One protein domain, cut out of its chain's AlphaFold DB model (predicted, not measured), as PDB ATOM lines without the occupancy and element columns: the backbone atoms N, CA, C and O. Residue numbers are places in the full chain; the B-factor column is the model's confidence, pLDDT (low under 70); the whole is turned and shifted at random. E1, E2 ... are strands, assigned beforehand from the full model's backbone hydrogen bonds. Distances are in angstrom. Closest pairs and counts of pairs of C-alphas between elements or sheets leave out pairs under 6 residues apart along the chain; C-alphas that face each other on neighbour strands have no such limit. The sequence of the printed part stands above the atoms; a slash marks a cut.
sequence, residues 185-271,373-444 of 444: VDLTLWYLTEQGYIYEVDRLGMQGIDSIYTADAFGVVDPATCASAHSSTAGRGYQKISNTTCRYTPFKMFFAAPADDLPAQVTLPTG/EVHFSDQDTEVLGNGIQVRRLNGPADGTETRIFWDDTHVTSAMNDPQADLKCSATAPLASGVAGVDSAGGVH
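What this domain is: This is residues 185 to 271 and 373 to 444 of the 444 residues of an uncharacterized protein of Microbacterium sp. Leaf320 (UniProt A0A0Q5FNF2). Regular structure is little: a four-stranded antiparallel wall, order E4 E1 E2 E7, has the antiparallel pair E3 E6 over one face, amid long loops. Residues 265 to 271 stick out. The 159 printed residues have seven named strands, E1 to E7, and no named helix: all strand, with 40 residues in named elements. The whole is compact, radius of gyration of the C-alphas 16.1 A, spanning 49 by 36 by 32 A.

Where its parts are: E1, residues 185 to 192, begins at (260.876, 317.255, 319.391) and measures 22.3 A. E2, 198 to 207, measures 25.5 A and bends by 61 degrees at residue 204. E3 is 211 to 216, E4 252 to 254, E5 265 to 267, E6 375 to 379; E7, 388 to 392, ends at (274.233, 335.063, 319.775).

How they stand to each other: Within hydrogen-bond range are N 187 and O 203 of hairpin E1 E2, 2.9 A; N 200 and O 391 of E2 and E7, 2.9 A; N 254 and O 190 of E4 and E1, 2.8 A; N 379 and O 212 of E6 and E3, 2.8 A. E5 pairs with no named strand.

The domain as a whole: Residues 272 to 372 are cut out; C-alphas 271 and 373 are 28.7 A apart. The E3 to E4 link is long. Residues 398 to 399 have pLDDT under 70.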
ATOM      1  N   VAL A 185     260.620 316.397 318.231       92.81
ATOM      2  CA  VAL A 185     260.876 317.255 319.391       92.81
ATOM      3  C   VAL A 185     261.463 318.580 318.924       92.81
ATOM      4  O   VAL A 185     262.433 318.600 318.169       92.81
ATOM      5  N   ASP A 186     260.895 319.681 319.400       94.75
ATOM      6  CA  ASP A 186     261.528 320.993 319.307       94.75
ATOM      7  C   ASP A 186     262.243 321.265 320.636       94.75
ATOM      8  O   ASP A 186     261.639 321.155 321.706       94.75
ATOM      9  N   LEU A 187     263.536 321.583 320.575       95.56
ATOM     10  CA  LEU A 187     264.370 321.849 321.744       95.56
ATOM     11  C   LEU A 187     265.093 323.180 321.574       95.56
ATOM     12  O   LEU A 187     265.945 323.321 320.698       95.56
ATOM     13  N   THR A 188     264.797 324.107 322.478       97.38
ATOM     14  CA  THR A 188     265.539 325.357 322.629       97.38
ATOM     15  C   THR A 188     266.425 325.264 323.861       97.38
ATOM     16  O   THR A 188     265.961 324.903 324.943       97.38
ATOM     17  N   LEU A 189     267.705 325.590 323.702       98.00
ATOM     18  CA  LEU A 189     268.668 325.671 324.796       98.00
ATOM     19  C   LEU A 189     269.439 326.989 324.727       98.00
ATOM     20  O   LEU A 189     269.763 327.479 323.644       98.00
ATOM     21  N   TRP A 190     269.787 327.521 325.897       98.25
ATOM     22  CA  TRP A 190     270.655 328.685 326.031       98.25
ATOM     23  C   TRP A 190     272.033 328.256 326.511       98.25
ATOM     24  O   TRP A 190     272.180 327.678 327.582       98.25
ATOM     25  N   TYR A 191     273.054 328.554 325.726       98.06
ATOM     26  CA  TYR A 191     274.432 328.187 326.004       98.06
ATOM     27  C   TYR A 191     275.156 329.395 326.561       98.06
ATOM     28  O   TYR A 191     275.260 330.411 325.876       98.06
ATOM     29  N   LEU A 192     275.663 329.281 327.780       97.62
ATOM     30  CA  LEU A 192     276.529 330.276 328.395       97.62
ATOM     31  C   LEU A 192     277.974 329.774 328.323       97.62
ATOM     32  O   LEU A 192     278.242 328.636 328.706       97.62
ATOM     33  N   THR A 193     278.891 330.602 327.830       96.50
ATOM     34  CA  THR A 193     280.333 330.312 327.847       96.50
ATOM     35  C   THR A 193     280.984 330.825 329.129       96.50
ATOM     36  O   THR A 193     280.458 331.720 329.789       96.50
ATOM     37  N   GLU A 194     282.180 330.330 329.453       95.31
ATOM     38  CA  GLU A 194     282.965 330.833 330.593       95.31
ATOM     39  C   GLU A 194     283.241 332.342 330.499       95.31
ATOM     40  O   GLU A 194     283.212 333.068 331.497       95.31
ATOM     41  N   GLN A 195     283.447 332.835 329.278       94.94
ATOM     42  CA  GLN A 195     283.718 334.241 328.987       94.94
ATOM     43  C   GLN A 195     282.446 335.103 328.926       94.94
ATOM     44  O   GLN A 195     282.544 336.276 328.571       94.94
ATOM     45  N   GLY A 196     281.272 334.554 329.253       95.25
ATOM     46  CA  GLY A 196     280.036 335.316 329.432       95.25
ATOM     47  C   GLY A 196     279.166 335.478 328.188       95.25
ATOM     48  O   GLY A 196     278.198 336.243 328.204       95.25
ATOM     49  N   TYR A 197     279.494 334.798 327.088       95.75
ATOM     50  CA  TYR A 197     278.705 334.881 325.859       95.75
ATOM     51  C   TYR A 197     277.513 333.933 325.924       95.75
ATOM     52  O   TYR A 197     277.654 332.794 326.360       95.75
ATOM     53  N   ILE A 198     276.348 334.409 325.486       96.62
ATOM     54  CA  ILE A 198     275.098 333.650 325.508       96.62
ATOM     55  C   ILE A 198     274.634 333.394 324.079       96.62
ATOM     56  O   ILE A 198     274.568 334.318 323.266       96.62
ATOM     57  N   TYR A 199     274.264 332.150 323.796       97.38
ATOM     58  CA  TYR A 199     273.670 331.724 322.534       97.38
ATOM     59  C   TYR A 199     272.325 331.070 322.795       97.38
ATOM     60  O   TYR A 199     272.217 330.229 323.675       97.38
ATOM     61  N   GLU A 200     271.314 331.433 322.022       97.25
ATOM     62  CA  GLU A 200     270.079 330.665 321.897       97.25
ATOM     63  C   GLU A 200     270.235 329.711 320.717       97.25
ATOM     64  O   GLU A 200     270.706 330.121 319.651       97.25
ATOM     65  N   VAL A 201     269.877 328.445 320.915       97.69
ATOM     66  CA  VAL A 201     269.940 327.423 319.872       97.69
ATOM     67  C   VAL A 201     268.632 326.660 319.829       97.69
ATOM     68  O   VAL A 201     268.280 325.977 320.793       97.69
ATOM     69  N   ASP A 202     267.968 326.734 318.684       97.56
ATOM     70  CA  ASP A 202     266.766 325.973 318.382       97.56
ATOM     71  C   ASP A 202     267.125 324.759 317.537       97.56
ATOM     72  O   ASP A 202     267.768 324.869 316.490       97.56
ATOM     73  N   ARG A 203     266.662 323.590 317.966       96.12
ATOM     74  CA  ARG A 203     266.688 322.358 317.185       96.12
ATOM     75  C   ARG A 203     265.263 321.939 316.922       96.12
ATOM     76  O   ARG A 203     264.517 321.655 317.857       96.12
ATOM     77  N   LEU A 204     264.883 321.933 315.654       94.25
ATOM     78  CA  LEU A 204     263.484 321.846 315.272       94.25
ATOM     79  C   LEU A 204     263.185 320.528 314.563       94.25
ATOM     80  O   LEU A 204     263.857 320.132 313.605       94.25
ATOM     81  N   GLY A 205     262.122 319.864 315.004       92.69
ATOM     82  CA  GLY A 205     261.670 318.591 314.468       92.69
ATOM     83  C   GLY A 205     262.688 317.470 314.661       92.69
ATOM     84  O   GLY A 205     262.863 316.651 313.753       92.69
ATOM     85  N   MET A 206     263.379 317.455 315.799       92.25
ATOM     86  CA  MET A 206     264.349 316.424 316.141       92.25
ATOM     87  C   MET A 206     263.680 315.059 316.253       92.25
ATOM     88  O   MET A 206     262.581 314.935 316.791       92.25
ATOM     89  N   GLN A 207     264.361 314.030 315.769       90.19
ATOM     90  CA  GLN A 207     264.100 312.652 316.157       90.19
ATOM     91  C   GLN A 207     265.439 311.961 316.360       90.19
ATOM     92  O   GLN A 207     266.271 311.926 315.452       90.19
ATOM     93  N   GLY A 208     265.633 311.375 317.530       86.56
ATOM     94  CA  GLY A 208     266.802 310.569 317.834       86.56
ATOM     95  C   GLY A 208     266.579 309.699 319.063       86.56
ATOM     96  O   GLY A 208     265.807 310.012 319.969       86.56
ATOM     97  N   ILE A 209     267.226 308.542 319.073       89.31
ATOM     98  CA  ILE A 209     267.123 307.594 320.179       89.31
ATOM     99  C   ILE A 209     268.385 307.771 321.017       89.31
ATOM    100  O   ILE A 209     269.450 307.364 320.585       89.31
ATOM    101  N   ASP A 210     268.256 308.350 322.214       91.19
ATOM    102  CA  ASP A 210     269.387 308.654 323.110       91.19
ATOM    103  C   ASP A 210     270.358 309.723 322.581       91.19
ATOM    104  O   ASP A 210     271.569 309.641 322.811       91.19
ATOM    105  N   SER A 211     269.830 310.754 321.917       94.81
ATOM    106  CA  SER A 211     270.632 311.885 321.462       94.81
ATOM    107  C   SER A 211     271.352 312.577 322.620       94.81
ATOM    108  O   SER A 211     270.797 312.752 323.708       94.81
ATOM    109  N   ILE A 212     272.602 312.983 322.393       95.75
ATOM    110  CA  ILE A 212     273.421 313.691 323.387       95.75
ATOM    111  C   ILE A 212     273.819 315.046 322.822       95.75
ATOM    112  O   ILE A 212     274.384 315.123 321.732       95.75
ATOM    113  N   TYR A 213     273.586 316.087 323.610       96.75
ATOM    114  CA  TYR A 213     273.954 317.460 323.314       96.75
ATOM    115  C   TYR A 213     275.031 317.908 324.294       96.75
ATOM    116  O   TYR A 213     274.879 317.769 325.513       96.75
ATOM    117  N   THR A 214     276.121 318.444 323.757       97.75
ATOM    118  CA  THR A 214     277.193 319.090 324.520       97.75
ATOM    119  C   THR A 214     277.607 320.381 323.833       97.75
ATOM    120  O   THR A 214     277.337 320.585 322.645       97.75
ATOM    121  N   ALA A 215     278.287 321.249 324.572       98.06
ATOM    122  CA  ALA A 215     278.950 322.400 323.991       98.06
ATOM    123  C   ALA A 215     280.231 322.746 324.730       98.06
ATOM    124  O   ALA A 215     280.322 322.580 325.945       98.06
ATOM    125  N   ASP A 216     281.192 323.248 323.968       97.38
ATOM    126  CA  ASP A 216     282.507 323.670 324.430       97.38
ATOM    127  C   ASP A 216     283.185 324.514 323.329       97.38
ATOM    128  O   ASP A 216     282.580 324.820 322.294       97.38
ATOM    129  N   ALA A 217     284.435 324.914 323.556       95.81
ATOM    130  CA  ALA A 217     285.202 325.762 322.643       95.81
ATOM    131  C   ALA A 217     285.831 325.021 321.442       95.81
ATOM    132  O   ALA A 217     286.522 325.647 320.639       95.81
ATOM    133  N   PHE A 218     285.633 323.704 321.306       95.12
ATOM    134  CA  PHE A 218     286.357 322.872 320.339       95.12
ATOM    135  C   PHE A 218     285.494 321.875 319.548       95.12
ATOM    136  O   PHE A 218     285.799 321.584 318.394       95.12
ATOM    137  N   GLY A 219     284.450 321.304 320.151       95.50
ATOM    138  CA  GLY A 219     283.554 320.314 319.562       95.50
ATOM    139  C   GLY A 219     284.267 319.049 319.091       95.50
ATOM    140  O   GLY A 219     284.634 318.167 319.872       95.50
ATOM    141  N   VAL A 220     284.421 318.928 317.775       94.94
ATOM    142  CA  VAL A 220     285.155 317.835 317.132       94.94
ATOM    143  C   VAL A 220     286.591 318.287 316.912       94.94
ATOM    144  O   VAL A 220     286.823 319.295 316.256       94.94
ATOM    145  N   VAL A 221     287.555 317.516 317.411       94.12
ATOM    146  CA  VAL A 221     288.979 317.860 317.393       94.12
ATOM    147  C   VAL A 221     289.828 316.872 316.610       94.12
ATOM    148  O   VAL A 221     289.483 315.695 316.439       94.12
ATOM    149  N   ASP A 222     290.996 317.350 316.194       90.31
ATOM    150  CA  ASP A 222     292.135 316.488 315.901       90.31
ATOM    151  C   ASP A 222     292.775 316.026 317.225       90.31
ATOM    152  O   ASP A 222     293.301 316.856 317.972       90.31
ATOM    153  N   PRO A 223     292.773 314.717 317.544       88.56
ATOM    154  CA  PRO A 223     293.331 314.223 318.801       88.56
ATOM    155  C   PRO A 223     294.852 314.421 318.926       88.56
ATOM    156  O   PRO A 223     295.382 314.287 320.027       88.56
ATOM    157  N   ALA A 224     295.570 314.714 317.835       84.56
ATOM    158  CA  ALA A 224     297.006 314.980 317.871       84.56
ATOM    159  C   ALA A 224     297.340 316.419 318.295       84.56
ATOM    160  O   ALA A 224     298.385 316.638 318.907       84.56
ATOM    161  N   THR A 225     296.481 317.390 317.973       84.06
ATOM    162  CA  THR A 225     296.724 318.823 318.235       84.06
ATOM    163  C   THR A 225     295.762 319.425 319.254       84.06
ATOM    164  O   THR A 225     296.005 320.530 319.732       84.06
ATOM    165  N   CYS A 226     294.672 318.722 319.577       88.56
ATOM    166  CA  CYS A 226     293.553 319.215 320.381       88.56
ATOM    167  C   CYS A 226     292.894 320.491 319.833       88.56
ATOM    168  O   CYS A 226     292.148 321.154 320.547       88.56
ATOM    169  N   ALA A 227     293.151 320.839 318.572       89.44
ATOM    170  CA  ALA A 227     292.488 321.943 317.898       89.44
ATOM    171  C   ALA A 227     291.140 321.497 317.324       89.44
ATOM    172  O   ALA A 227     290.981 320.341 316.915       89.44
ATOM    173  N   SER A 228     290.195 322.436 317.235       92.81
ATOM    174  CA  SER A 228     288.919 322.202 316.562       92.81
ATOM    175  C   SER A 228     289.138 321.869 315.087       92.81
ATOM    176  O   SER A 228     289.822 322.587 314.354       92.81
ATOM    177  N   ALA A 229     288.524 320.780 314.640       91.94
ATOM    178  CA  ALA A 229     288.509 320.361 313.247       91.94
ATOM    179  C   ALA A 229     287.431 321.088 312.429       91.94
ATOM    180  O   ALA A 229     287.451 320.988 311.205       91.94
ATOM    181  N   HIS A 230     286.484 321.780 313.083       91.69
ATOM    182  CA  HIS A 230     285.318 322.415 312.447       91.69
ATOM    183  C   HIS A 230     284.579 321.480 311.472       91.69
ATOM    184  O   HIS A 230     284.100 321.905 310.422       91.69
ATOM    185  N   SER A 231     284.516 320.185 311.797       92.38
ATOM    186  CA  SER A 231     284.060 319.141 310.880       92.38
ATOM    187  C   SER A 231     283.036 318.216 311.525       92.38
ATOM    188  O   SER A 231     283.148 317.846 312.696       92.38
ATOM    189  N   SER A 232     282.064 317.790 310.724       92.50
ATOM    190  CA  SER A 232     281.181 316.670 311.035       92.50
ATOM    191  C   SER A 232     281.996 315.372 311.078       92.50
ATOM    192  O   SER A 232     282.838 315.127 310.217       92.50
ATOM    193  N   THR A 233     281.742 314.480 312.043       91.94
ATOM    194  CA  THR A 233     282.494 313.215 312.162       91.94
ATOM    195  C   THR A 233     281.605 311.996 312.406       91.94
ATOM    196  O   THR A 233     280.609 312.059 313.120       91.94
ATOM    197  N   ALA A 234     282.027 310.857 311.848       87.94
ATOM    198  CA  ALA A 234     281.517 309.518 312.158       87.94
ATOM    199  C   ALA A 234     282.455 308.737 313.111       87.94
ATOM    200  O   ALA A 234     282.336 307.522 313.264       87.94
ATOM    201  N   GLY A 235     283.428 309.418 313.733       81.88
ATOM    202  CA  GLY A 235     284.336 308.858 314.743       81.88
ATOM    203  C   GLY A 235     285.634 308.237 314.212       81.88
ATOM    204  O   GLY A 235     286.393 307.656 314.987       81.88
ATOM    205  N   ARG A 236     285.922 308.348 312.910       83.44
ATOM    206  CA  ARG A 236     287.244 308.036 312.331       83.44
ATOM    207  C   ARG A 236     288.029 309.332 312.143       83.44
ATOM    208  O   ARG A 236     287.422 310.340 311.834       83.44
ATOM    209  N   GLY A 237     289.351 309.320 312.315       85.44
ATOM    210  CA  GLY A 237     290.159 310.543 312.199       85.44
ATOM    211  C   GLY A 237     289.851 311.529 313.325       85.44
ATOM    212  O   GLY A 237     290.382 311.375 314.424       85.44
ATOM    213  N   TYR A 238     288.967 312.492 313.059       90.62
ATOM    214  CA  TYR A 238     288.511 313.464 314.047       90.62
ATOM    215  C   TYR A 238     287.550 312.852 315.064       90.62
ATOM    216  O   TYR A 238     286.693 312.024 314.734       90.62
ATOM    217  N   GLN A 239     287.676 313.290 316.311       92.25
ATOM    218  CA  GLN A 239     286.916 312.761 317.436       92.25
ATOM    219  C   GLN A 239     286.230 313.889 318.188       92.25
ATOM    220  O   GLN A 239     286.752 314.991 318.287       92.25
ATOM    221  N   LYS A 240     285.064 313.596 318.758       93.12
ATOM    222  CA  LYS A 240     284.443 314.480 319.749       93.12
ATOM    223  C   LYS A 240     285.411 314.673 320.900       93.12
ATOM    224  O   LYS A 240     285.972 313.678 321.363       93.12
ATOM    225  N   ILE A 241     285.578 315.900 321.376       94.44
ATOM    226  CA  ILE A 241     286.576 316.204 322.400       94.44
ATOM    227  C   ILE A 241     286.383 315.367 323.671       94.44
ATOM    228  O   ILE A 241     287.360 314.860 324.221       94.44
ATOM    229  N   SER A 242     285.130 315.077 324.038       91.69
ATOM    230  CA  SER A 242     284.756 314.207 325.160       91.69
ATOM    231  C   SER A 242     285.274 312.765 325.058       91.69
ATOM    232  O   SER A 242     285.315 312.058 326.060       91.69
ATOM    233  N   ASN A 243     285.654 312.316 323.859       92.19
ATOM    234  CA  ASN A 243     286.197 310.982 323.594       92.19
ATOM    235  C   ASN A 243     287.729 310.986 323.466       92.19
ATOM    236  O   ASN A 243     288.317 309.970 323.095       92.19
ATOM    237  N   THR A 244     288.373 312.117 323.751       93.25
ATOM    238  CA  THR A 244     289.825 312.295 323.663       93.25
ATOM    239  C   THR A 244     290.440 312.526 325.043       93.25
ATOM    240  O   THR A 244     289.750 312.598 326.056       93.25
ATOM    241  N   THR A 245     291.767 312.653 325.088       93.50
ATOM    242  CA  THR A 245     292.502 313.094 326.284       93.50
ATOM    243  C   THR A 245     292.724 314.608 326.322       93.50
ATOM    244  O   THR A 245     293.431 315.092 327.207       93.50
ATOM    245  N   CYS A 246     292.200 315.349 325.344       92.31
ATOM    246  CA  CYS A 246     292.320 316.798 325.299       92.31
ATOM    247  C   CYS A 246     291.569 317.415 326.478       92.31
ATOM    248  O   CYS A 246     290.485 316.964 326.850       92.31
ATOM    249  N   ARG A 247     292.167 318.438 327.088       93.81
ATOM    250  CA  ARG A 247     291.503 319.215 328.136       93.81
ATOM    251  C   ARG A 247     290.500 320.167 327.486       93.81
ATOM    252  O   ARG A 247     290.779 320.679 326.409       93.81
ATOM    253  N   TYR A 248     289.378 320.402 328.152       95.31
ATOM    254  CA  TYR A 248     288.354 321.353 327.729       95.31
ATOM    255  C   TYR A 248     287.451 321.715 328.902       95.31
ATOM    256  O   TYR A 248     287.391 320.977 329.891       95.31
ATOM    257  N   THR A 249     286.740 322.824 328.755       95.62
ATOM    258  CA  THR A 249     285.734 323.304 329.693       95.62
ATOM    259  C   THR A 249     284.355 323.173 329.042       95.62
ATOM    260  O   THR A 249     284.090 323.847 328.044       95.62
ATOM    261  N   PRO A 250     283.453 322.319 329.561       96.94
ATOM    262  CA  PRO A 250     282.099 322.255 329.036       96.94
ATOM    263  C   PRO A 250     281.344 323.555 329.339       96.94
ATOM    264  O   PRO A 250     281.479 324.161 330.407       96.94
ATOM    265  N   PHE A 251     280.521 323.979 328.390       97.81
ATOM    266  CA  PHE A 251     279.642 325.129 328.539       97.81
ATOM    267  C   PHE A 251     278.315 324.736 329.176       97.81
ATOM    268  O   PHE A 251     277.875 323.585 329.126       97.81
ATOM    269  N   LYS A 252     277.665 325.721 329.796       98.38
ATOM    270  CA  LYS A 252     276.418 325.510 330.532       98.38
ATOM    271  C   LYS A 252     275.244 325.681 329.585       98.38
ATOM    272  O   LYS A 252     275.120 326.717 328.941       98.38
ATOM    273  N   MET A 253     274.393 324.668 329.524       98.56
ATOM    274  CA  MET A 253     273.172 324.621 328.728       98.56
ATOM    275  C   MET A 253     271.972 324.802 329.646       98.56
ATOM    276  O   MET A 253     271.681 323.929 330.461       98.56
ATOM    277  N   PHE A 254     271.290 325.930 329.519       98.56
ATOM    278  CA  PHE A 254     270.075 326.263 330.245       98.56
ATOM    279  C   PHE A 254     268.832 325.946 329.412       98.56
ATOM    280  O   PHE A 254     268.852 326.034 328.184       98.56
ATOM    281  N   PHE A 255     267.735 325.632 330.098       97.62
ATOM    282  CA  PHE A 255     266.426 325.333 329.494       97.62
ATOM    283  C   PHE A 255     265.516 326.569 329.374       97.62
ATOM    284  O   PHE A 255     264.402 326.490 328.866       97.62
ATOM    285  N   ALA A 256     266.011 327.717 329.832       97.19
ATOM    286  CA  ALA A 256     265.465 329.055 329.644       97.19
ATOM    287  C   ALA A 256     266.641 330.046 329.582       97.19
ATOM    288  O   ALA A 256     267.766 329.689 329.938       97.19
ATOM    289  N   ALA A 257     266.410 331.290 329.155       96.56
ATOM    290  CA  ALA A 257     267.455 332.315 329.198       96.56
ATOM    291  C   ALA A 257     268.031 332.434 330.629       96.56
ATOM    292  O   ALA A 257     267.231 332.528 331.563       96.56
ATOM    293  N   PRO A 258     269.369 332.422 330.828       97.50
ATOM    294  CA  PRO A 258     269.971 332.476 332.161       97.50
ATOM    295  C   PRO A 258     269.472 333.683 332.960       97.50
ATOM    296  O   PRO A 258     269.397 334.790 332.425       97.50
ATOM    297  N   ALA A 259     269.130 333.481 334.233       97.25
ATOM    298  CA  ALA A 259     268.565 334.547 335.055       97.25
ATOM    299  C   ALA A 259     269.600 335.646 335.379       97.25
ATOM    300  O   ALA A 259     270.742 335.362 335.746       97.25
ATOM    301  N   ASP A 260     269.182 336.915 335.311       95.75
ATOM    302  CA  ASP A 260     270.057 338.081 335.532       95.75
ATOM    303  C   ASP A 260     270.609 338.188 336.965       95.75
ATOM    304  O   ASP A 260     271.599 338.876 337.214       95.75
ATOM    305  N   ASP A 261     269.957 337.540 337.929       95.94
ATOM    306  CA  ASP A 261     270.330 337.535 339.344       95.94
ATOM    307  C   ASP A 261     271.185 336.316 339.740       95.94
ATOM    308  O   ASP A 261     271.426 336.098 340.928       95.94
ATOM    309  N   LEU A 262     271.667 335.524 338.771       98.00
ATOM    310  CA  LEU A 262     272.660 334.481 339.028       98.00
ATOM    311  C   LEU A 262     273.989 335.092 339.519       98.00
ATOM    312  O   LEU A 262     274.465 336.082 338.956       98.00
ATOM    313  N   PRO A 263     274.645 334.500 340.535       97.88
ATOM    314  CA  PRO A 263     275.964 334.944 340.971       97.88
ATOM    315  C   PRO A 263     277.038 334.621 339.924       97.88
ATOM    316  O   PRO A 263     276.926 333.666 339.158       97.88
ATOM    317  N   ALA A 264     278.136 335.382 339.932       97.25
ATOM    318  CA  ALA A 264     279.204 335.188 338.950       97.25
ATOM    319  C   ALA A 264     279.940 333.850 339.088       97.25
ATOM    320  O   ALA A 264     280.357 333.264 338.088       97.25
ATOM    321  N   GLN A 265     280.080 333.368 340.321       97.81
ATOM    322  CA  GLN A 265     280.689 332.089 340.658       97.81
ATOM    323  C   GLN A 265     279.837 331.370 341.694       97.81
ATOM    324  O   GLN A 265     279.183 332.001 342.528       97.81
ATOM    325  N   VAL A 266     279.893 330.047 341.657       98.31
ATOM    326  CA  VAL A 266     279.178 329.157 342.568       98.31
ATOM    327  C   VAL A 266     280.050 327.981 342.968       98.31
ATOM    328  O   VAL A 266     280.973 327.604 342.249       98.31
ATOM    329  N   THR A 267     279.723 327.368 344.102       98.56
ATOM    330  CA  THR A 267     280.281 326.078 344.510       98.56
ATOM    331  C   THR A 267     279.244 324.990 344.248       98.56
ATOM    332  O   THR A 267     278.108 325.091 344.711       98.56
ATOM    333  N   LEU A 268     279.627 323.974 343.481       98.50
ATOM    334  CA  LEU A 268     278.817 322.788 343.224       98.50
ATOM    335  C   LEU A 268     278.750 321.912 344.488       98.50
ATOM    336  O   LEU A 268     279.676 321.957 345.301       98.50
ATOM    337  N   PRO A 269     277.741 321.032 344.630       98.25
ATOM    338  CA  PRO A 269     277.672 320.066 345.734       98.25
ATOM    339  C   PRO A 269     278.917 319.180 345.913       98.25
ATOM    340  O   PRO A 269     279.148 318.634 346.987       98.25
ATOM    341  N   THR A 270     279.740 319.034 344.869       97.25
ATOM    342  CA  THR A 270     281.027 318.320 344.905       97.25
ATOM    343  C   THR A 270     282.138 319.092 345.631       97.25
ATOM    344  O   THR A 270     283.205 318.534 345.885       97.25
ATOM    345  N   GLY A 271     281.916 320.369 345.960       97.94
ATOM    346  CA  GLY A 271     282.904 321.299 346.514       97.94
ATOM    347  C   GLY A 271     283.720 322.054 345.460       97.94
ATOM    348  O   GLY A 271     284.506 322.935 345.809       97.94
ATOM    349  N   GLU A 373     283.620 331.789 320.090       92.19
ATOM    350  CA  GLU A 373     283.120 330.638 319.338       92.19
ATOM    351  C   GLU A 373     282.566 329.552 320.272       92.19
ATOM    352  O   GLU A 373     283.090 329.321 321.363       92.19
ATOM    353  N   VAL A 374     281.484 328.904 319.840       95.19
ATOM    354  CA  VAL A 374     280.876 327.770 320.534       95.19
ATOM    355  C   VAL A 374     280.655 326.657 319.530       95.19
ATOM    356  O   VAL A 374     280.040 326.871 318.485       95.19
ATOM    357  N   HIS A 375     281.099 325.457 319.876       96.81
ATOM    358  CA  HIS A 375     280.761 324.258 319.135       96.81
ATOM    359  C   HIS A 375     279.572 323.563 319.786       96.81
ATOM    360  O   HIS A 375     279.667 323.074 320.908       96.81
ATOM    361  N   PHE A 376     278.464 323.474 319.056       96.38
ATOM    362  CA  PHE A 376     277.297 322.689 319.448       96.38
ATOM    363  C   PHE A 376     277.457 321.277 318.886       96.38
ATOM    364  O   PHE A 376     277.455 321.082 317.672       96.38
ATOM    365  N   SER A 377     277.663 320.296 319.763       95.25
ATOM    366  CA  SER A 377     277.861 318.907 319.355       95.25
ATOM    367  C   SER A 377     276.586 318.107 319.568       95.25
ATOM    368  O   SER A 377     276.202 317.836 320.706       95.25
ATOM    369  N   ASP A 378     275.996 317.676 318.457       94.25
ATOM    370  CA  ASP A 378     274.792 316.854 318.435       94.25
ATOM    371  C   ASP A 378     275.181 315.409 318.091       94.25
ATOM    372  O   ASP A 378     275.796 315.108 317.063       94.25
ATOM    373  N   GLN A 379     274.895 314.486 319.004       92.25
ATOM    374  CA  GLN A 379     275.177 313.065 318.857       92.25
ATOM    375  C   GLN A 379     273.889 312.283 318.702       92.25
ATOM    376  O   GLN A 379     272.978 312.475 319.496       92.25
ATOM    377  N   ASP A 380     273.895 311.314 317.785       89.50
ATOM    378  CA  ASP A 380     272.797 310.351 317.631       89.50
ATOM    379  C   ASP A 380     271.449 311.041 317.355       89.50
ATOM    380  O   ASP A 380     270.382 310.616 317.799       89.50
ATOM    381  N   THR A 381     271.511 312.174 316.651       89.75
ATOM    382  CA  THR A 381     270.353 312.844 316.062       89.75
ATOM    383  C   THR A 381     270.135 312.239 314.681       89.75
ATOM    384  O   THR A 381     270.972 312.392 313.791       89.75
ATOM    385  N   GLU A 382     269.027 311.523 314.508       88.19
ATOM    386  CA  GLU A 382     268.717 310.791 313.273       88.19
ATOM    387  C   GLU A 382     268.011 311.685 312.250       88.19
ATOM    388  O   GLU A 382     268.204 311.559 311.040       88.19
ATOM    389  N   VAL A 383     267.168 312.598 312.738       89.81
ATOM    390  CA  VAL A 383     266.432 313.573 311.933       89.81
ATOM    391  C   VAL A 383     266.460 314.918 312.638       89.81
ATOM    392  O   VAL A 383     266.213 314.993 313.838       89.81
ATOM    393  N   LEU A 384     266.680 315.978 311.866       90.50
ATOM    394  CA  LEU A 384     266.496 317.361 312.289       90.50
ATOM    395  C   LEU A 384     265.586 318.051 311.265       90.50
ATOM    396  O   LEU A 384     266.036 318.594 310.259       90.50
ATOM    397  N   GLY A 385     264.273 317.904 311.457       90.75
ATOM    398  CA  GLY A 385     263.268 318.145 310.416       90.75
ATOM    399  C   GLY A 385     263.247 319.566 309.851       90.75
ATOM    400  O   GLY A 385     262.982 319.729 308.661       90.75
ATOM    401  N   ASN A 386     263.551 320.572 310.675       91.94
ATOM    402  CA  ASN A 386     263.673 321.967 310.246       91.94
ATOM    403  C   ASN A 386     265.038 322.565 310.620       91.94
ATOM    404  O   ASN A 386     265.128 323.771 310.826       91.94
ATOM    405  N   GLY A 387     266.081 321.738 310.716       93.50
ATOM    406  CA  GLY A 387     267.450 322.186 310.965       93.50
ATOM    407  C   GLY A 387     267.710 322.757 312.364       93.50
ATOM    408  O   GLY A 387     266.873 322.705 313.273       93.50
ATOM    409  N   ILE A 388     268.916 323.300 312.512       95.56
ATOM    410  CA  ILE A 388     269.393 324.040 313.681       95.56
ATOM    411  C   ILE A 388     269.380 325.543 313.381       95.56
ATOM    412  O   ILE A 388     269.736 325.966 312.277       95.56
ATOM    413  N   GLN A 389     268.976 326.345 314.363       96.38
ATOM    414  CA  GLN A 389     269.088 327.804 314.350       96.38
ATOM    415  C   GLN A 389     269.911 328.246 315.549       96.38
ATOM    416  O   GLN A 389     269.748 327.714 316.642       96.38
ATOM    417  N   VAL A 390     270.798 329.211 315.349       96.31
ATOM    418  CA  VAL A 390     271.657 329.767 316.392       96.31
ATOM    419  C   VAL A 390     271.542 331.277 316.360       96.31
ATOM    420  O   VAL A 390     271.551 331.896 315.295       96.31
ATOM    421  N   ARG A 391     271.494 331.886 317.542       95.50
ATOM    422  CA  ARG A 391     271.539 333.335 317.702       95.50
ATOM    423  C   ARG A 391     272.385 333.713 318.905       95.50
ATOM    424  O   ARG A 391     272.061 333.369 320.040       95.50
ATOM    425  N   ARG A 392     273.452 334.478 318.677       94.75
ATOM    426  CA  ARG A 392     274.233 335.063 319.775       94.75
ATOM    427  C   ARG A 392     273.468 336.222 320.403       94.75
ATOM    428  O   ARG A 392     273.125 337.159 319.695       94.75
ATOM    429  N   LEU A 393     273.246 336.202 321.711       94.19
ATOM    430  CA  LEU A 393     272.395 337.169 322.414       94.19
ATOM    431  C   LEU A 393     273.137 338.384 322.981       94.19
ATOM    432  O   LEU A 393     272.483 339.353 323.346       94.19
ATOM    433  N   ASN A 394     274.468 338.345 323.087       92.75
ATOM    434  CA  ASN A 394     275.265 339.428 323.669       92.75
ATOM    435  C   ASN A 394     276.681 339.529 323.053       92.75
ATOM    436  O   ASN A 394     277.076 338.753 322.176       92.75
ATOM    437  N   GLY A 395     277.463 340.519 323.493       87.56
ATOM    438  CA  GLY A 395     278.833 340.753 323.022       87.56
ATOM    439  C   GLY A 395     278.917 341.548 321.705       87.56
ATOM    440  O   GLY A 395     277.934 342.149 321.281       87.56
ATOM    441  N   PRO A 396     280.078 341.581 321.018       77.88
ATOM    442  CA  PRO A 396     280.326 342.464 319.864       77.88
ATOM    443  C   PRO A 396     279.435 342.269 318.621       77.88
ATOM    444  O   PRO A 396     279.553 343.049 317.682       77.88
ATOM    445  N   ALA A 397     278.554 341.259 318.596       70.88
ATOM    446  CA  ALA A 397     277.515 341.109 317.564       70.88
ATOM    447  C   ALA A 397     276.105 340.932 318.151       70.88
ATOM    448  O   ALA A 397     275.281 340.301 317.508       70.88
ATOM    449  N   ASP A 398     275.877 341.424 319.373       67.19
ATOM    450  CA  ASP A 398     274.600 341.667 320.073       67.19
ATOM    451  C   ASP A 398     273.308 341.286 319.309       67.19
ATOM    452  O   ASP A 398     272.631 342.137 318.734       67.19
ATOM    453  N   GLY A 399     272.961 339.997 319.250       68.94
ATOM    454  CA  GLY A 399     271.721 339.525 318.615       68.94
ATOM    455  C   GLY A 399     271.770 339.275 317.104       68.94
ATOM    456  O   GLY A 399     270.805 338.737 316.566       68.94
ATOM    457  N   THR A 400     272.843 339.660 316.409       81.25
ATOM    458  CA  THR A 400     272.929 339.646 314.936       81.25
ATOM    459  C   THR A 400     273.780 338.526 314.351       81.25
ATOM    460  O   THR A 400     273.738 338.315 313.144       81.25
ATOM    461  N   GLU A 401     274.588 337.840 315.163       91.31
ATOM    462  CA  GLU A 401     275.346 336.684 314.675       91.31
ATOM    463  C   GLU A 401     274.473 335.430 314.708       91.31
ATOM    464  O   GLU A 401     274.034 335.000 315.780       91.31
ATOM    465  N   THR A 402     274.244 334.865 313.526       94.44
ATOM    466  CA  THR A 402     273.393 333.693 313.290       94.44
ATOM    467  C   THR A 402     274.094 332.611 312.474       94.44
ATOM    468  O   THR A 402     273.471 331.615 312.102       94.44
ATOM    469  N   ARG A 403     275.375 332.789 312.135       93.69
ATOM    470  CA  ARG A 403     276.081 331.849 311.264       93.69
ATOM    471  C   ARG A 403     276.573 330.624 312.029       93.69
ATOM    472  O   ARG A 403     277.078 330.741 313.142       93.69
ATOM    473  N   ILE A 404     276.493 329.466 311.379       94.38
ATOM    474  CA  ILE A 404     277.081 328.194 311.821       94.38
ATOM    475  C   ILE A 404     278.147 327.774 310.803       94.38
ATOM    476  O   ILE A 404     277.984 327.995 309.602       94.38
ATOM    477  N   PHE A 405     279.241 327.179 311.276       93.38
ATOM    478  CA  PHE A 405     280.413 326.814 310.479       93.38
ATOM    479  C   PHE A 405     280.667 325.308 310.628       93.38
ATOM    480  O   PHE A 405     280.830 324.825 311.745       93.38
ATOM    481  N   TRP A 406     280.686 324.558 309.520       93.12
ATOM    482  CA  TRP A 406     280.969 323.117 309.536       93.12
ATOM    483  C   TRP A 406     281.531 322.610 308.199       93.12
ATOM    484  O   TRP A 406     281.316 323.210 307.145       93.12
ATOM    485  N   ASP A 407     282.240 321.485 308.248       93.69
ATOM    486  CA  ASP A 407     282.798 320.776 307.096       93.69
ATOM    487  C   ASP A 407     282.345 319.301 307.085       93.69
ATOM    488  O   ASP A 407     282.705 318.508 307.963       93.69
ATOM    489  N   ASP A 408     281.581 318.927 306.057       93.44
ATOM    490  CA  ASP A 408     281.024 317.590 305.838       93.44
ATOM    491  C   ASP A 408     281.903 316.679 304.967       93.44
ATOM    492  O   ASP A 408     281.532 315.527 304.701       93.44
ATOM    493  N   THR A 409     283.071 317.131 304.500       91.75
ATOM    494  CA  THR A 409     283.980 316.300 303.683       91.75
ATOM    495  C   THR A 409     284.271 314.959 304.350       91.75
ATOM    496  O   THR A 409     284.335 313.918 303.689       91.75
ATOM    497  N   HIS A 410     284.389 314.956 305.676       90.19
ATOM    498  CA  HIS A 410     284.718 313.762 306.429       90.19
ATOM    499  C   HIS A 410     283.550 312.761 306.518       90.19
ATOM    500  O   HIS A 410     283.791 311.556 306.528       90.19
ATOM    501  N   VAL A 411     282.293 313.213 306.512       90.56
ATOM    502  CA  VAL A 411     281.096 312.343 306.593       90.56
ATOM    503  C   VAL A 411     280.469 312.013 305.240       90.56
ATOM    504  O   VAL A 411     279.605 311.146 305.157       90.56
ATOM    505  N   THR A 412     280.913 312.666 304.170       90.88
ATOM    506  CA  THR A 412     280.493 312.368 302.789       90.88
ATOM    507  C   THR A 412     281.362 311.301 302.117       90.88
ATOM    508  O   THR A 412     281.058 310.846 301.015       90.88
ATOM    509  N   SER A 413     282.434 310.860 302.778       89.69
ATOM    510  CA  SER A 413     283.337 309.822 302.283       89.69
ATOM    511  C   SER A 413     283.036 308.461 302.907       89.69
ATOM    512  O   SER A 413     283.204 308.279 304.111       89.69
ATOM    513  N   ALA A 414     282.739 307.455 302.076       89.81
ATOM    514  CA  ALA A 414     282.535 306.067 302.517       89.81
ATOM    515  C   ALA A 414     283.755 305.440 303.231       89.81
ATOM    516  O   ALA A 414     283.629 304.443 303.941       89.81
ATOM    517  N   MET A 415     284.953 306.008 303.040       88.06
ATOM    518  CA  MET A 415     286.169 305.584 303.748       88.06
ATOM    519  C   MET A 415     286.111 305.928 305.242       88.06
ATOM    520  O   MET A 415     286.621 305.182 306.083       88.06
ATOM    521  N   ASN A 416     285.486 307.059 305.549       87.69
ATOM    522  CA  ASN A 416     285.428 307.656 306.874       87.69
ATOM    523  C   ASN A 416     284.088 307.380 307.558       87.69
ATOM    524  O   ASN A 416     284.044 307.211 308.775       87.69
ATOM    525  N   ASP A 417     283.026 307.261 306.766       90.12
ATOM    526  CA  ASP A 417     281.671 306.990 307.206       90.12
ATOM    527  C   ASP A 417     281.008 305.930 306.307       90.12
ATOM    528  O   ASP A 417     280.596 306.231 305.186       90.12
ATOM    529  N   PRO A 418     280.847 304.682 306.782       87.69
ATOM    530  CA  PRO A 418     280.169 303.625 306.030       87.69
ATOM    531  C   PRO A 418     278.715 303.943 305.636       87.69
ATOM    532  O   PRO A 418     278.157 303.245 304.791       87.69
ATOM    533  N   GLN A 419     278.094 304.952 306.252       88.44
ATOM    534  CA  GLN A 419     276.729 305.406 305.994       88.44
ATOM    535  C   GLN A 419     276.675 306.712 305.184       88.44
ATOM    536  O   GLN A 419     275.587 307.261 305.022       88.44
ATOM    537  N   ALA A 420     277.797 307.192 304.633       87.25
ATOM    538  CA  ALA A 420     277.860 308.431 303.848       87.25
ATOM    539  C   ALA A 420     276.769 308.522 302.759       87.25
ATOM    540  O   ALA A 420     276.130 309.558 302.601       87.25
ATOM    541  N   ASP A 421     276.493 307.412 302.064       83.94
ATOM    542  CA  ASP A 421     275.502 307.343 300.978       83.94
ATOM    543  C   ASP A 421     274.034 307.241 301.455       83.94
ATOM    544  O   ASP A 421     273.117 307.174 300.632       83.94
ATOM    545  N   LEU A 422     273.795 307.183 302.769       85.00
ATOM    546  CA  LEU A 422     272.460 307.079 303.374       85.00
ATOM    547  C   LEU A 422     271.968 308.407 303.960       85.00
ATOM    548  O   LEU A 422     270.768 308.562 304.192       85.00
ATOM    549  N   LYS A 423     272.874 309.361 304.191       83.50
ATOM    550  CA  LYS A 423     272.548 310.654 304.797       83.50
ATOM    551  C   LYS A 423     271.779 311.539 303.829       83.50
ATOM    552  O   LYS A 423     272.059 311.583 302.632       83.50
ATOM    553  N   CYS A 424     270.801 312.255 304.365       81.44
ATOM    554  CA  CYS A 424     269.957 313.171 303.616       81.44
ATOM    555  C   CYS A 424     269.862 314.491 304.380       81.44
ATOM    556  O   CYS A 424     269.587 314.474 305.573       81.44
ATOM    557  N   SER A 425     270.036 315.609 303.683       83.50
ATOM    558  CA  SER A 425     269.799 316.951 304.216       83.50
ATOM    559  C   SER A 425     269.175 317.829 303.129       83.50
ATOM    560  O   SER A 425     269.401 317.610 301.933       83.50
ATOM    561  N   ALA A 426     268.354 318.796 303.543       82.56
ATOM    562  CA  ALA A 426     267.895 319.876 302.672       82.56
ATOM    563  C   ALA A 426     269.020 320.887 302.381       82.56
ATOM    564  O   ALA A 426     269.002 321.549 301.342       82.56
ATOM    565  N   THR A 427     270.012 320.967 303.268       83.31
ATOM    566  CA  THR A 427     271.241 321.735 303.077       83.31
ATOM    567  C   THR A 427     272.246 320.870 302.322       83.31
ATOM    568  O   THR A 427     272.453 319.699 302.635       83.31
ATOM    569  N   ALA A 428     272.861 321.416 301.272       86.81
ATOM    570  CA  ALA A 428     273.903 320.680 300.564       86.81
ATOM    571  C   ALA A 428     275.113 320.473 301.496       86.81
ATOM    572  O   ALA A 428     275.491 321.433 302.170       86.81
ATOM    573  N   PRO A 429     275.749 319.284 301.501       87.81
ATOM    574  CA  PRO A 429     276.956 319.067 302.286       87.81
ATOM    575  C   PRO A 429     278.014 320.115 301.956       87.81
ATOM    576  O   PRO A 429     278.295 320.371 300.776       87.81
ATOM    577  N   LEU A 430     278.601 320.719 302.984       90.75
ATOM    578  CA  LEU A 430     279.629 321.735 302.799       90.75
ATOM    579  C   LEU A 430     281.004 321.086 302.768       90.75
ATOM    580  O   LEU A 430     281.373 320.350 303.670       90.75
ATOM    581  N   ALA A 431     281.790 321.396 301.739       86.31
ATOM    582  CA  ALA A 431     283.182 320.952 301.661       86.31
ATOM    583  C   ALA A 431     284.158 321.874 302.424       86.31
ATOM    584  O   ALA A 431     285.367 321.681 302.358       86.31
ATOM    585  N   SER A 432     283.637 322.942 303.035       86.75
ATOM    586  CA  SER A 432     284.372 323.878 303.882       86.75
ATOM    587  C   SER A 432     283.385 324.777 304.623       86.75
ATOM    588  O   SER A 432     282.489 325.355 304.001       86.75
ATOM    589  N   GLY A 433     283.589 324.938 305.929       82.81
ATOM    590  CA  GLY A 433     282.740 325.766 306.785       82.81
ATOM    591  C   GLY A 433     283.135 327.235 306.867       82.81
ATOM    592  O   GLY A 433     282.396 328.005 307.459       82.81
ATOM    593  N   VAL A 434     284.265 327.652 306.278       86.00
ATOM    594  CA  VAL A 434     284.940 328.934 306.597       86.00
ATOM    595  C   VAL A 434     284.101 330.197 306.382       86.00
ATOM    596  O   VAL A 434     284.341 331.209 307.032       86.00
ATOM    597  N   ALA A 435     283.128 330.171 305.469       88.12
ATOM    598  CA  ALA A 435     282.259 331.322 305.212       88.12
ATOM    599  C   ALA A 435     281.107 331.443 306.228       88.12
ATOM    600  O   ALA A 435     280.532 332.525 306.381       88.12
ATOM    601  N   GLY A 436     280.786 330.341 306.910       91.56
ATOM    602  CA  GLY A 436     279.575 330.176 307.699       91.56
ATOM    603  C   GLY A 436     278.312 330.151 306.834       91.56
ATOM    604  O   GLY A 436     278.289 330.624 305.694       91.56
ATOM    605  N   VAL A 437     277.235 329.612 307.389       94.06
ATOM    606  CA  VAL A 437     275.890 329.658 306.806       94.06
ATOM    607  C   VAL A 437     274.957 330.297 307.814       94.06
ATOM    608  O   VAL A 437     274.942 329.888 308.971       94.06
ATOM    609  N   ASP A 438     274.192 331.299 307.380       94.81
ATOM    610  CA  ASP A 438     273.123 331.878 308.194       94.81
ATOM    611  C   ASP A 438     272.104 330.792 308.548       94.81
ATOM    612  O   ASP A 438     271.525 330.164 307.662       94.81
ATOM    613  N   SER A 439     271.919 330.561 309.843       95.19
ATOM    614  CA  SER A 439     271.030 329.526 310.356       95.19
ATOM    615  C   SER A 439     269.573 329.972 310.474       95.19
ATOM    616  O   SER A 439     268.716 329.170 310.846       95.19
ATOM    617  N   ALA A 440     269.252 331.226 310.133       92.56
ATOM    618  CA  ALA A 440     267.878 331.710 310.112       92.56
ATOM    619  C   ALA A 440     267.001 330.847 309.184       92.56
ATOM    620  O   ALA A 440     267.223 330.768 307.976       92.56
ATOM    621  N   GLY A 441     265.971 330.214 309.752       89.19
ATOM    622  CA  GLY A 441     265.096 329.288 309.023       89.19
ATOM    623  C   GLY A 441     265.531 327.821 309.067       89.19
ATOM    624  O   GLY A 441     264.801 326.983 308.541       89.19
ATOM    625  N   GLY A 442     266.642 327.508 309.739       92.44
ATOM    626  CA  GLY A 442     267.118 326.148 309.957       92.44
ATOM    627  C   GLY A 442     268.107 325.682 308.899       92.44
ATOM    628  O   GLY A 442     267.824 325.731 307.702       92.44
ATOM    629  N   VAL A 443     269.263 325.194 309.342       92.50
ATOM    630  CA  VAL A 443     270.295 324.599 308.478       92.50
ATOM    631  C   VAL A 443     270.700 323.212 308.964       92.50
ATOM    632  O   VAL A 443     270.383 322.851 310.093       92.50
ATOM    633  N   HIS A 444     271.430 322.496 308.103       86.25
ATOM    634  CA  HIS A 444     272.029 321.174 308.323       86.25
ATOM    635  C   HIS A 444     271.035 320.022 308.545       86.25
ATOM    636  O   HIS A 444     270.419 319.900 309.623       86.25
TER     637      HIS A 444